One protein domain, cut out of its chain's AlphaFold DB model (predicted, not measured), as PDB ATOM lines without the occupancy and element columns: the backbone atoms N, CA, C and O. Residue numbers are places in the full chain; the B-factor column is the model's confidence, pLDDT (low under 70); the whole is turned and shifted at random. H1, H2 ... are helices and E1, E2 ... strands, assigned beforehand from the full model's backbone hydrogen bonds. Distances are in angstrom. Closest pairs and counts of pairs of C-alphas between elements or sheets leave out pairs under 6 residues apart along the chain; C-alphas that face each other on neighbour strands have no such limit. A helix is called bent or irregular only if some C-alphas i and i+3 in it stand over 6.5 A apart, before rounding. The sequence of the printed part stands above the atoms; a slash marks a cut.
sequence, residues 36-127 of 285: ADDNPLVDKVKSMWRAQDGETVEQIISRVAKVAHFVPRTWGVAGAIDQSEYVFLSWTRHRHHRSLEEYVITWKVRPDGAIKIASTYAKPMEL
ATOM      1  N   ALA A  36     -29.436 -16.559  13.946       52.56
ATOM      2  CA  ALA A  36     -28.986 -16.768  15.320       52.56
ATOM      3  C   ALA A  36     -30.060 -17.332  16.269       52.56
ATOM      4  O   ALA A  36     -29.711 -17.781  17.360       52.56
ATOM      5  N   ASP A  37     -31.332 -17.331  15.857       53.22
ATOM      6  CA  ASP A  37     -32.433 -17.917  16.631       53.22
ATOM      7  C   ASP A  37     -32.342 -19.449  16.754       53.22
ATOM      8  O   ASP A  37     -32.904 -19.985  17.700       53.22
ATOM      9  N   ASP A  38     -31.575 -20.132  15.892       63.22
ATOM     10  CA  ASP A  38     -31.407 -21.596  15.925       63.22
ATOM     11  C   ASP A  38     -30.019 -22.037  16.445       63.22
ATOM     12  O   ASP A  38     -29.580 -23.167  16.209       63.22
ATOM     13  N   ASN A  39     -29.263 -21.149  17.108       81.75
ATOM     14  CA  ASN A  39     -27.928 -21.502  17.594       81.75
ATOM     15  C   ASN A  39     -27.996 -22.224  18.959       81.75
ATOM     16  O   ASN A  39     -28.414 -21.616  19.951       81.75
ATOM     17  N   PRO A  40     -27.480 -23.464  19.077       88.62
ATOM     18  CA  PRO A  40     -27.578 -24.250  20.309       88.62
ATOM     19  C   PRO A  40     -26.876 -23.602  21.511       88.62
ATOM     20  O   PRO A  40     -27.240 -23.868  22.655       88.62
ATOM     21  N   LEU A  41     -25.880 -22.737  21.294       89.69
ATOM     22  CA  LEU A  41     -25.200 -22.016  22.375       89.69
ATOM     23  C   LEU A  41     -26.044 -20.863  22.913       89.69
ATOM     24  O   LEU A  41     -26.026 -20.607  24.119       89.69
ATOM     25  N   VAL A  42     -26.809 -20.197  22.045       91.56
ATOM     26  CA  VAL A  42     -27.782 -19.180  22.461       91.56
ATOM     27  C   VAL A  42     -28.851 -19.841  23.328       91.56
ATOM     28  O   VAL A  42     -29.105 -19.377  24.442       91.56
ATOM     29  N   ASP A  43     -29.394 -20.974  22.884       92.12
ATOM     30  CA  ASP A  43     -30.368 -21.752  23.657       92.12
ATOM     31  C   ASP A  43     -29.785 -22.270  24.970       92.12
ATOM     32  O   ASP A  43     -30.449 -22.250  26.010       92.12
ATOM     33  N   LYS A  44     -28.512 -22.673  24.971       92.81
ATOM     34  CA  LYS A  44     -27.797 -23.066  26.187       92.81
ATOM     35  C   LYS A  44     -27.695 -21.910  27.183       92.81
ATOM     36  O   LYS A  44     -27.986 -22.103  28.360       92.81
ATOM     37  N   VAL A  45     -27.332 -20.703  26.744       94.19
ATOM     38  CA  VAL A  45     -27.296 -19.524  27.630       94.19
ATOM     39  C   VAL A  45     -28.687 -19.200  28.162       94.19
ATOM     40  O   VAL A  45     -28.842 -19.053  29.376       94.19
ATOM     41  N   LYS A  46     -29.705 -19.161  27.292       94.38
ATOM     42  CA  LYS A  46     -31.098 -18.904  27.686       94.38
ATOM     43  C   LYS A  46     -31.611 -19.921  28.710       94.38
ATOM     44  O   LYS A  46     -32.227 -19.545  29.707       94.38
ATOM     45  N   SER A  47     -31.312 -21.201  28.499       93.38
ATOM     46  CA  SER A  47     -31.803 -22.300  29.335       93.38
ATOM     47  C   SER A  47     -31.011 -22.503  30.624       93.38
ATOM     48  O   SER A  47     -31.625 -22.844  31.636       93.38
ATOM     49  N   MET A  48     -29.698 -22.252  30.648       95.44
ATOM     50  CA  MET A  48     -28.834 -22.597  31.789       95.44
ATOM     51  C   MET A  48     -28.403 -21.407  32.646       95.44
ATOM     52  O   MET A  48     -28.280 -21.561  33.860       95.44
ATOM     53  N   TRP A  49     -28.156 -20.228  32.064       95.81
ATOM     54  CA  TRP A  49     -27.666 -19.094  32.851       95.81
ATOM     55  C   TRP A  49     -28.776 -18.520  33.742       95.81
ATOM     56  O   TRP A  49     -29.934 -18.407  33.325       95.81
ATOM     57  N   ARG A  50     -28.424 -18.157  34.976       96.38
ATOM     58  CA  ARG A  50     -29.330 -17.568  35.967       96.38
ATOM     59  C   ARG A  50     -28.647 -16.418  36.696       96.38
ATOM     60  O   ARG A  50     -27.455 -16.507  36.997       96.38
ATOM     61  N   ALA A  51     -29.417 -15.381  37.010       95.44
ATOM     62  CA  ALA A  51     -29.028 -14.407  38.023       95.44
ATOM     63  C   ALA A  51     -29.080 -15.033  39.426       95.44
ATOM     64  O   ALA A  51     -29.597 -16.135  39.622       95.44
ATOM     65  N   GLN A  52     -28.558 -14.317  40.420       92.56
ATOM     66  CA  GLN A  52     -28.508 -14.765  41.810       92.56
ATOM     67  C   GLN A  52     -29.904 -15.035  42.396       92.56
ATOM     68  O   GLN A  52     -30.060 -15.927  43.228       92.56
ATOM     69  N   ASP A  53     -30.921 -14.292  41.963       92.75
ATOM     70  CA  ASP A  53     -32.317 -14.499  42.363       92.75
ATOM     71  C   ASP A  53     -33.036 -15.596  41.556       92.75
ATOM     72  O   ASP A  53     -34.223 -15.847  41.768       92.75
ATOM     73  N   GLY A  54     -32.317 -16.273  40.657       95.62
ATOM     74  CA  GLY A  54     -32.839 -17.345  39.819       95.62
ATOM     75  C   GLY A  54     -33.558 -16.865  38.560       95.62
ATOM     76  O   GLY A  54     -34.088 -17.705  37.832       95.62
ATOM     77  N   GLU A  55     -33.585 -15.561  38.265       97.06
ATOM     78  CA  GLU A  55     -34.170 -15.085  37.012       97.06
ATOM     79  C   GLU A  55     -33.349 -15.525  35.793       97.06
ATOM     80  O   GLU A  55     -32.114 -15.583  35.811       97.06
ATOM     81  N   THR A  56     -34.055 -15.832  34.705       96.69
ATOM     82  CA  THR A  56     -33.432 -16.126  33.412       96.69
ATOM     83  C   THR A  56     -33.024 -14.843  32.697       96.69
ATOM     84  O   THR A  56     -33.552 -13.754  32.947       96.69
ATOM     85  N   VAL A  57     -32.115 -14.979  31.733       94.44
ATOM     86  CA  VAL A  57     -31.712 -13.871  30.857       94.44
ATOM     87  C   VAL A  57     -32.911 -13.236  30.147       94.44
ATOM     88  O   VAL A  57     -33.030 -12.014  30.109       94.44
ATOM     89  N   GLU A  58     -33.856 -14.045  29.666       93.56
ATOM     90  CA  GLU A  58     -35.042 -13.566  28.952       93.56
ATOM     91  C   GLU A  58     -36.011 -12.814  29.869       93.56
ATOM     92  O   GLU A  58     -36.560 -11.782  29.478       93.56
ATOM     93  N   GLN A  59     -36.185 -13.280  31.112       95.81
ATOM     94  CA  GLN A  59     -36.988 -12.577  32.114       95.81
ATOM     95  C   GLN A  59     -36.395 -11.201  32.419       95.81
ATOM     96  O   GLN A  59     -37.125 -10.207  32.423       95.81
ATOM     97  N   ILE A  60     -35.076 -11.128  32.610       94.94
ATOM     98  CA  ILE A  60     -34.384  -9.867  32.881       94.94
ATOM     99  C   ILE A  60     -34.523  -8.912  31.694       94.94
ATOM    100  O   ILE A  60     -34.969  -7.780  31.884       94.94
ATOM    101  N   ILE A  61     -34.229  -9.366  30.473       91.00
ATOM    102  CA  ILE A  61     -34.358  -8.547  29.255       91.00
ATOM    103  C   ILE A  61     -35.791  -8.023  29.108       91.00
ATOM    104  O   ILE A  61     -35.994  -6.828  28.896       91.00
ATOM    105  N   SER A  62     -36.792  -8.890  29.286       91.44
ATOM    106  CA  SER A  62     -38.211  -8.523  29.194       91.44
ATOM    107  C   SER A  62     -38.615  -7.453  30.213       91.44
ATOM    108  O   SER A  62     -39.421  -6.575  29.905       91.44
ATOM    109  N   ARG A  63     -38.073  -7.497  31.437       92.25
ATOM    110  CA  ARG A  63     -38.357  -6.492  32.475       92.25
ATOM    111  C   ARG A  63     -37.630  -5.180  32.218       92.25
ATOM    112  O   ARG A  63     -38.244  -4.122  32.328       92.25
ATOM    113  N   VAL A  64     -36.354  -5.249  31.856       89.50
ATOM    114  CA  VAL A  64     -35.522  -4.070  31.583       89.50
ATOM    115  C   VAL A  64     -36.085  -3.280  30.402       89.50
ATOM    116  O   VAL A  64     -36.240  -2.067  30.517       89.50
ATOM    117  N   ALA A  65     -36.529  -3.963  29.342       86.06
ATOM    118  CA  ALA A  65     -37.167  -3.341  28.179       86.06
ATOM    119  C   ALA A  65     -38.485  -2.597  28.495       86.06
ATOM    120  O   ALA A  65     -38.945  -1.789  27.691       86.06
ATOM    121  N   LYS A  66     -39.122  -2.864  29.648       84.25
ATOM    122  CA  LYS A  66     -40.336  -2.150  30.098       84.25
ATOM    123  C   LYS A  66     -40.028  -0.893  30.895       84.25
ATOM    124  O   LYS A  66     -40.862   0.005  30.958       84.25
ATOM    125  N   VAL A  67     -38.891  -0.881  31.581       78.06
ATOM    126  CA  VAL A  67     -38.523   0.202  32.497       78.06
ATOM    127  C   VAL A  67     -37.663   1.228  31.805       78.06
ATOM    128  O   VAL A  67     -37.743   2.390  32.168       78.06
ATOM    129  N   ALA A  68     -36.876   0.815  30.825       63.38
ATOM    130  CA  ALA A  68     -35.999   1.716  30.129       63.38
ATOM    131  C   ALA A  68     -36.040   1.454  28.630       63.38
ATOM    132  O   ALA A  68     -36.413   0.375  28.173       63.38
ATOM    133  N   HIS A  69     -35.677   2.474  27.856       71.25
ATOM    134  CA  HIS A  69     -35.752   2.506  26.391       71.25
ATOM    135  C   HIS A  69     -34.789   1.524  25.692       71.25
ATOM    136  O   HIS A  69     -34.581   1.579  24.482       71.25
ATOM    137  N   PHE A  70     -34.248   0.596  26.466       77.88
ATOM    138  CA  PHE A  70     -33.376  -0.496  26.121       77.88
ATOM    139  C   PHE A  70     -34.099  -1.545  25.279       77.88
ATOM    140  O   PHE A  70     -34.876  -2.361  25.775       77.88
ATOM    141  N   VAL A  71     -33.822  -1.523  23.980       81.25
ATOM    142  CA  VAL A  71     -34.398  -2.455  23.011       81.25
ATOM    143  C   VAL A  71     -33.356  -3.522  22.665       81.25
ATOM    144  O   VAL A  71     -32.325  -3.164  22.084       81.25
ATOM    145  N   PRO A  72     -33.588  -4.811  22.987       85.56
ATOM    146  CA  PRO A  72     -32.737  -5.895  22.505       85.56
ATOM    147  C   PRO A  72     -32.843  -5.989  20.980       85.56
ATOM    148  O   PRO A  72     -33.923  -5.810  20.414       85.56
ATOM    149  N   ARG A  73     -31.717  -6.240  20.313       84.56
ATOM    150  CA  ARG A  73     -31.631  -6.301  18.852       84.56
ATOM    151  C   ARG A  73     -31.395  -7.723  18.384       84.56
ATOM    152  O   ARG A  73     -32.316  -8.336  17.855       84.56
ATOM    153  N   THR A  74     -30.192  -8.238  18.609       86.75
ATOM    154  CA  THR A  74     -29.747  -9.471  17.962       86.75
ATOM    155  C   THR A  74     -28.924 -10.316  18.918       86.75
ATOM    156  O   THR A  74     -28.059  -9.808  19.631       86.75
ATOM    157  N   TRP A  75     -29.187 -11.620  18.910       89.69
ATOM    158  CA  TRP A  75     -28.309 -12.618  19.507       89.69
ATOM    159  C   TRP A  75     -27.236 -13.039  18.508       89.69
ATOM    160  O   TRP A  75     -27.485 -13.069  17.305       89.69
ATOM    161  N   GLY A  76     -26.059 -13.409  18.991       87.50
ATOM    162  CA  GLY A  76     -25.002 -13.936  18.140       87.50
ATOM    163  C   GLY A  76     -23.988 -14.760  18.911       87.50
ATOM    164  O   GLY A  76     -24.012 -14.820  20.143       87.50
ATOM    165  N   VAL A  77     -23.099 -15.411  18.164       87.38
ATOM    166  CA  VAL A  77     -22.004 -16.213  18.705       87.38
ATOM    167  C   VAL A  77     -20.700 -15.801  18.036       87.38
ATOM    168  O   VAL A  77     -20.656 -15.613  16.823       87.38
ATOM    169  N   ALA A  78     -19.641 -15.674  18.828       83.56
ATOM    170  CA  ALA A  78     -18.286 -15.424  18.366       83.56
ATOM    171  C   ALA A  78     -17.318 -16.425  19.013       83.56
ATOM    172  O   ALA A  78     -17.326 -16.615  20.229       83.56
ATOM    173  N   GLY A  79     -16.477 -17.062  18.198       75.31
ATOM    174  CA  GLY A  79     -15.402 -17.926  18.682       75.31
ATOM    175  C   GLY A  79     -14.205 -17.118  19.184       75.31
ATOM    176  O   GLY A  79     -13.918 -16.031  18.680       75.31
ATOM    177  N   ALA A  80     -13.495 -17.657  20.168       71.00
ATOM    178  CA  ALA A  80     -12.295 -17.063  20.740       71.00
ATOM    179  C   ALA A  80     -11.041 -17.888  20.427       71.00
ATOM    180  O   ALA A  80     -11.109 -19.085  20.156       71.00
ATOM    181  N   ILE A  81      -9.871 -17.256  20.543       65.06
ATOM    182  CA  ILE A  81      -8.571 -17.915  20.329       65.06
ATOM    183  C   ILE A  81      -8.312 -19.007  21.387       65.06
ATOM    184  O   ILE A  81      -7.645 -19.997  21.107       65.06
ATOM    185  N   ASP A  82      -8.873 -18.868  22.591       69.12
ATOM    186  CA  ASP A  82      -8.715 -19.800  23.718       69.12
ATOM    187  C   ASP A  82      -9.725 -20.965  23.705       69.12
ATOM    188  O   ASP A  82     -10.008 -21.540  24.755       69.12
ATOM    189  N   GLN A  83     -10.293 -21.293  22.537       72.81
ATOM    190  CA  GLN A  83     -11.357 -22.296  22.352       72.81
ATOM    191  C   GLN A  83     -12.644 -22.012  23.146       72.81
ATOM    192  O   GLN A  83     -13.527 -22.867  23.213       72.81
ATOM    193  N   SER A  84     -12.775 -20.833  23.760       78.38
ATOM    194  CA  SER A  84     -14.042 -20.423  24.354       78.38
ATOM    195  C   SER A  84     -14.994 -19.868  23.304       78.38
ATOM    196  O   SER A  84     -14.583 -19.332  22.273       78.38
ATOM    197  N   GLU A  85     -16.285 -19.994  23.583       87.50
ATOM    198  CA  GLU A  85     -17.333 -19.436  22.739       87.50
ATOM    199  C   GLU A  85     -18.033 -18.321  23.501       87.50
ATOM    200  O   GLU A  85     -18.374 -18.450  24.682       87.50
ATOM    201  N   TYR A  86     -18.233 -17.198  22.829       89.50
ATOM    202  CA  TYR A  86     -18.946 -16.061  23.372       89.50
ATOM    203  C   TYR A  86     -20.319 -15.989  22.739       89.50
ATOM    204  O   TYR A  86     -20.445 -15.829  21.530       89.50
ATOM    205  N   VAL A  87     -21.349 -16.054  23.570       91.44
ATOM    206  CA  VAL A  87     -22.704 -15.683  23.173       91.44
ATOM    207  C   VAL A  87     -22.882 -14.216  23.499       91.44
ATOM    208  O   VAL A  87     -22.502 -13.776  24.586       91.44
ATOM    209  N   PHE A  88     -23.466 -13.451  22.590       90.88
ATOM    210  CA  PHE A  88     -23.738 -12.049  22.834       90.88
ATOM    211  C   PHE A  88     -25.164 -11.652  22.478       90.88
ATOM    212  O   PHE A  88     -25.799 -12.258  21.620       90.88
ATOM    213  N   LEU A  89     -25.644 -10.611  23.152       90.00
ATOM    214  CA  LEU A  89     -26.880  -9.907  22.851       90.00
ATOM    215  C   LEU A  89     -26.557  -8.434  22.625       90.00
ATOM    216  O   LEU A  89     -26.117  -7.753  23.554       90.00
ATOM    217  N   SER A  90     -26.800  -7.935  21.417       86.56
ATOM    218  CA  SER A  90     -26.762  -6.499  21.158       86.56
ATOM    219  C   SER A  90     -28.066  -5.836  21.593       86.56
ATOM    220  O   SER A  90     -29.159  -6.407  21.500       86.56
ATOM    221  N   TRP A  91     -27.959  -4.616  22.104       84.50
ATOM    222  CA  TRP A  91     -29.094  -3.827  22.562       84.50
ATOM    223  C   TRP A  91     -28.801  -2.330  22.419       84.50
ATOM    224  O   TRP A  91     -27.650  -1.896  22.434       84.50
ATOM    225  N   THR A  92     -29.856  -1.533  22.248       79.19
ATOM    226  CA  THR A  92     -29.752  -0.084  21.993       79.19
ATOM    227  C   THR A  92     -30.564   0.700  23.011       79.19
ATOM    228  O   THR A  92     -31.695   0.300  23.299       79.19
ATOM    229  N   ARG A  93     -30.060   1.853  23.471       72.50
ATOM    230  CA  ARG A  93     -30.781   2.737  24.408       72.50
ATOM    231  C   ARG A  93     -32.021   3.411  23.821       72.50
ATOM    232  O   ARG A  93     -32.888   3.829  24.579       72.50
ATOM    233  N   HIS A  94     -32.147   3.514  22.494       68.31
ATOM    234  CA  HIS A  94     -33.297   4.164  21.860       68.31
ATOM    235  C   HIS A  94     -33.821   3.406  20.638       68.31
ATOM    236  O   HIS A  94     -33.072   2.961  19.768       68.31
ATOM    237  N   ARG A  95     -35.153   3.349  20.515       58.00
ATOM    238  CA  ARG A  95     -35.854   2.678  19.406       58.00
ATOM    239  C   ARG A  95     -35.524   3.275  18.029       58.00
ATOM    240  O   ARG A  95     -35.529   2.539  17.045       58.00
ATOM    241  N   HIS A  96     -35.227   4.577  17.972       57.38
ATOM    242  CA  HIS A  96     -35.035   5.349  16.735       57.38
ATOM    243  C   HIS A  96     -33.580   5.764  16.454       57.38
ATOM    244  O   HIS A  96     -33.346   6.511  15.504       57.38
ATOM    245  N   HIS A  97     -32.601   5.313  17.245       51.72
ATOM    246  CA  HIS A  97     -31.204   5.665  16.986       51.72
ATOM    247  C   HIS A  97     -30.608   4.855  15.830       51.72
ATOM    248  O   HIS A  97     -30.732   3.635  15.779       51.72
ATOM    249  N   ARG A  98     -29.969   5.583  14.904       44.38
ATOM    250  CA  ARG A  98     -29.091   5.079  13.834       44.38
ATOM    251  C   ARG A  98     -27.603   5.163  14.223       44.38
ATOM    252  O   ARG A  98     -26.753   4.934  13.370       44.38
ATOM    253  N   SER A  99     -27.283   5.582  15.450       47.91
ATOM    254  CA  SER A  99     -25.899   5.707  15.912       47.91
ATOM    255  C   SER A  99     -25.337   4.351  16.341       47.91
ATOM    256  O   SER A  99     -26.069   3.461  16.764       47.91
ATOM    257  N   LEU A 100     -24.015   4.239  16.237       47.91
ATOM    258  CA  LEU A 100     -23.161   3.085  16.538       47.91
ATOM    259  C   LEU A 100     -23.158   2.648  18.021       47.91
ATOM    260  O   LEU A 100     -22.295   1.876  18.427       47.91
ATOM    261  N   GLU A 101     -24.077   3.143  18.854       54.19
ATOM    262  CA  GLU A 101     -24.163   2.773  20.271       54.19
ATOM    263  C   GLU A 101     -24.974   1.485  20.443       54.19
ATOM    264  O   GLU A 101     -26.073   1.451  21.007       54.19
ATOM    265  N   GLU A 102     -24.410   0.401  19.919       65.12
ATOM    266  CA  GLU A 102     -24.800  -0.945  20.299       65.12
ATOM    267  C   GLU A 102     -24.013  -1.346  21.541       65.12
ATOM    268  O   GLU A 102     -22.794  -1.520  21.529       65.12
ATOM    269  N   TYR A 103     -24.732  -1.509  22.642       78.25
ATOM    270  CA  TYR A 103     -24.186  -2.165  23.814       78.25
ATOM    271  C   TYR A 103     -24.281  -3.676  23.584       78.25
ATOM    272  O   TYR A 103     -25.232  -4.161  22.972       78.25
ATOM    273  N   VAL A 104     -23.301  -4.443  24.064       85.00
ATOM    274  CA  VAL A 104     -23.219  -5.891  23.796       85.00
ATOM    275  C   VAL A 104     -23.076  -6.671  25.089       85.00
ATOM    276  O   VAL A 104     -22.103  -6.490  25.821       85.00
ATOM    277  N   ILE A 105     -24.105  -7.414  25.496       90.62
ATOM    278  CA  ILE A 105     -24.037  -8.238  26.708       90.62
ATOM    279  C   ILE A 105     -23.408  -9.545  26.277       90.62
ATOM    280  O   ILE A 105     -23.933 -10.196  25.382       90.62
ATOM    281  N   THR A 106     -22.296  -9.924  26.893       91.62
ATOM    282  CA  THR A 106     -21.531 -11.097  26.469       91.62
ATOM    283  C   THR A 106     -21.495 -12.132  27.579       91.62
ATOM    284  O   THR A 106     -21.145 -11.807  28.715       91.62
ATOM    285  N   TRP A 107     -21.779 -13.383  27.233       94.12
ATOM    286  CA  TRP A 107     -21.579 -14.567  28.056       94.12
ATOM    287  C   TRP A 107     -20.448 -15.404  27.471       94.12
ATOM    288  O   TRP A 107     -20.478 -15.763  26.299       94.12
ATOM    289  N   LYS A 108     -19.464 -15.740  28.300       93.19
ATOM    290  CA  LYS A 108     -18.441 -16.733  27.984       93.19
ATOM    291  C   LYS A 108     -18.979 -18.112  28.328       93.19
ATOM    292  O   LYS A 108     -19.298 -18.362  29.493       93.19
ATOM    293  N   VAL A 109     -19.032 -18.991  27.337       91.06
ATOM    294  CA  VAL A 109     -19.318 -20.416  27.490       91.06
ATOM    295  C   VAL A 109     -17.987 -21.153  27.418       91.06
ATOM    296  O   VAL A 109     -17.264 -21.091  26.423       91.06
ATOM    297  N   ARG A 110     -17.617 -21.800  28.519       88.38
ATOM    298  CA  ARG A 110     -16.400 -22.611  28.598       88.38
ATOM    299  C   ARG A 110     -16.655 -24.037  28.091       88.38
ATOM    300  O   ARG A 110     -17.805 -24.485  28.118       88.38
ATOM    301  N   PRO A 111     -15.599 -24.777  27.697       84.44
ATOM    302  CA  PRO A 111     -15.725 -26.170  27.254       84.44
ATOM    303  C   PRO A 111     -16.366 -27.106  28.291       84.44
ATOM    304  O   PRO A 111     -17.073 -28.039  27.930       84.44
ATOM    305  N   ASP A 112     -16.179 -26.823  29.584       86.56
ATOM    306  CA  ASP A 112     -16.810 -27.542  30.704       86.56
ATOM    307  C   ASP A 112     -18.315 -27.238  30.866       86.56
ATOM    308  O   ASP A 112     -18.988 -27.793  31.733       86.56
ATOM    309  N   GLY A 113     -18.860 -26.348  30.036       85.06
ATOM    310  CA  GLY A 113     -20.247 -25.908  30.070       85.06
ATOM    311  C   GLY A 113     -20.536 -24.765  31.040       85.06
ATOM    312  O   GLY A 113     -21.683 -24.321  31.083       85.06
ATOM    313  N   ALA A 114     -19.540 -24.248  31.767       90.56
ATOM    314  CA  ALA A 114     -19.726 -23.100  32.641       90.56
ATOM    315  C   ALA A 114     -20.024 -21.829  31.829       90.56
ATOM    316  O   ALA A 114     -19.337 -21.517  30.854       90.56
ATOM    317  N   ILE A 115     -21.026 -21.067  32.273       93.75
ATOM    318  CA  ILE A 115     -21.468 -19.826  31.631       93.75
ATOM    319  C   ILE A 115     -21.243 -18.664  32.594       93.75
ATOM    320  O   ILE A 115     -21.757 -18.677  33.712       93.75
ATOM    321  N   LYS A 116     -20.499 -17.642  32.166       92.00
ATOM    322  CA  LYS A 116     -20.286 -16.415  32.951       92.00
ATOM    323  C   LYS A 116     -20.519 -15.180  32.099       92.00
ATOM    324  O   LYS A 116     -20.098 -15.154  30.947       92.00
ATOM    325  N   ILE A 117     -21.111 -14.133  32.676       92.56
ATOM    326  CA  ILE A 117     -21.112 -12.822  32.021       92.56
ATOM    327  C   ILE A 117     -19.655 -12.360  31.913       92.56
ATOM    328  O   ILE A 117     -18.906 -12.385  32.890       92.56
ATOM    329  N   ALA A 118     -19.237 -11.991  30.711       88.31
ATOM    330  CA  ALA A 118     -17.908 -11.470  30.409       88.31
ATOM    331  C   ALA A 118     -17.908  -9.940  30.320       88.31
ATOM    332  O   ALA A 118     -16.890  -9.301  30.566       88.31
ATOM    333  N   SER A 119     -19.055  -9.347  29.988       86.12
ATOM    334  CA  SER A 119     -19.165  -7.904  29.838       86.12
ATOM    335  C   SER A 119     -19.271  -7.195  31.192       86.12
ATOM    336  O   SER A 119     -20.287  -7.307  31.877       86.12
ATOM    337  N   THR A 120     -18.237  -6.432  31.554       85.44
ATOM    338  CA  THR A 120     -18.139  -5.654  32.805       85.44
ATOM    339  C   THR A 120     -19.358  -4.767  33.046       85.44
ATOM    340  O   THR A 120     -19.862  -4.719  34.162       85.44
ATOM    341  N   TYR A 121     -19.873  -4.091  32.014       82.94
ATOM    342  CA  TYR A 121     -21.014  -3.185  32.191       82.94
ATOM    343  C   TYR A 121     -22.315  -3.942  32.514       82.94
ATOM    344  O   TYR A 121     -23.215  -3.391  33.139       82.94
ATOM    345  N   ALA A 122     -22.428  -5.207  32.093       90.38
ATOM    346  CA  ALA A 122     -23.607  -6.033  32.328       90.38
ATOM    347  C   ALA A 122     -23.503  -6.854  33.617       90.38
ATOM    348  O   ALA A 122     -24.457  -7.520  33.999       90.38
ATOM    349  N   LYS A 123     -22.373  -6.806  34.327       93.19
ATOM    350  CA  LYS A 123     -22.161  -7.564  35.566       93.19
ATOM    351  C   LYS A 123     -23.179  -7.311  36.680       93.19
ATOM    352  O   LYS A 123     -23.450  -8.251  37.426       93.19
ATOM    353  N   PRO A 124     -23.805  -6.128  36.823       94.38
ATOM    354  CA  PRO A 124     -24.913  -5.958  37.766       94.38
ATOM    355  C   PRO A 124     -26.117  -6.876  37.488       94.38
ATOM    356  O   PRO A 124     -26.882  -7.164  38.405       94.38
ATOM    357  N   MET A 125     -26.258  -7.401  36.266       94.44
ATOM    358  CA  MET A 125     -27.265  -8.406  35.904       94.44
ATOM    359  C   MET A 125     -27.124  -9.718  36.675       94.44
ATOM    360  O   MET A 125     -28.119 -10.413  36.860       94.44
ATOM    361  N   GLU A 126     -25.929 -10.043  37.174       94.81
ATOM    362  CA  GLU A 126     -25.733 -11.219  38.027       94.81
ATOM    363  C   GLU A 126     -26.521 -11.111  39.345       94.81
ATOM    364  O   GLU A 126     -26.858 -12.136  39.925       94.81
ATOM    365  N   LEU A 127     -26.872  -9.899  39.798       94.81
ATOM    366  CA  LEU A 127     -27.610  -9.683  41.047       94.81
ATOM    367  C   LEU A 127     -29.132  -9.802  40.877       94.81
ATOM    368  O   LEU A 127     -29.793 -10.334  41.762       94.81
TER     369      LEU A 127
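Overview. This is residues 36 to 127 of the 285 residues of the protein "Nodulate formation efficiency C protein" of Bradyrhizobium sp. C9 (UniProt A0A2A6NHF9). A strongly twisted sheet of four antiparallel strands makes one wall; H1 crosses one face of it, and H2 packs near the start of E1, making with H1 a second layer on that face. H3 sits at the sheet's level, beside E3 and the short edge strand E4, and the loops at the two ends of the strands make the longest axis. The printed part has 92 residues, with three named helices and four named strands in the order H1 H2 E1 E2 E3 E4 H3; the sheet's order is E1 - E2 - E3 - E4, and the class is mixed, helices and strands. The whole is compact, with a radius of gyration of the C-alphas of 13.1 A and spans of 39 by 30 by 26 A.

Along the chain. H1, residues 40 to 48, begins at C-alpha 40 (-27.578, -24.250, 20.309) and is 11.7 A long. H2, residues 57 to 67, is 15.7 A long. E1, residues 71 to 79, begins at C-alpha 71 (-34.398, -2.455, 23.011) and measures 24.9 A; E2, residues 85 to 92, measures 23.0 A. E3, residues 103 to 109, measures 19.2 A, and E4, residues 115 to 117, measures 7.0 A. H3, residues 120 to 126, measures 10.8 A and ends at C-alpha 126 (-25.733, -11.219, 38.027); it is irregular, with C-alphas 121 and 124 7.3 A apart.

Arrangement. The strands form a meander, each the antiparallel neighbour of the one before, with hairpins E1 and E2, E2 and E3, and E3 and E4. N 73 and O 90 are 2.8 A apart between E1 and E2, N 89 and O 105 2.8 A between E2 and E3, and N 108 and O 116 2.8 A between E3 and E4. H1 is on the sheet at a height of 8.8 A, only just over E2 and E3 with 3 C-alphas on each, and runs across the strands, at 75 degrees to E2 on the local plane; the closest C-alphas of H1 and E2 are those of Val 42 and Val 87, 6.2 A. H1 and H2 only just touch, with 3 pairs of C-alphas within 8 A, the closest being Lys 46 and Val 57 at 6.0 A, and stand about perpendicular at 77 degrees. H2 is on the sheet too; the closest C-alphas of H2 and E1 are those of Ala 65 and Val 71, 5.9 A. H3 stands at the sheet's level, with a height of 0.7 A; its closest C-alpha pair with E3 is Ile 105 and Ala 122, 6.1 A. H1 and H3 are apart. In H1 every O i to N i+4 pair is within hydrogen-bond range, in H2 6 of 7, and in H3 0 of 3, with 3 of 4 O i to N i+3 pairs within range.

Size, cuts and confidence. The two C-alphas farthest apart are those of His 96 and Asp 112, 40.1 A. The printed part has no cut and no long link; those from H1 to H2 and from E2 to E3 are short, the others tight. The mean pLDDT of the printed part is 83.4, with residues 36 to 38, 68, 81 to 82 and 94 to 102 under 70.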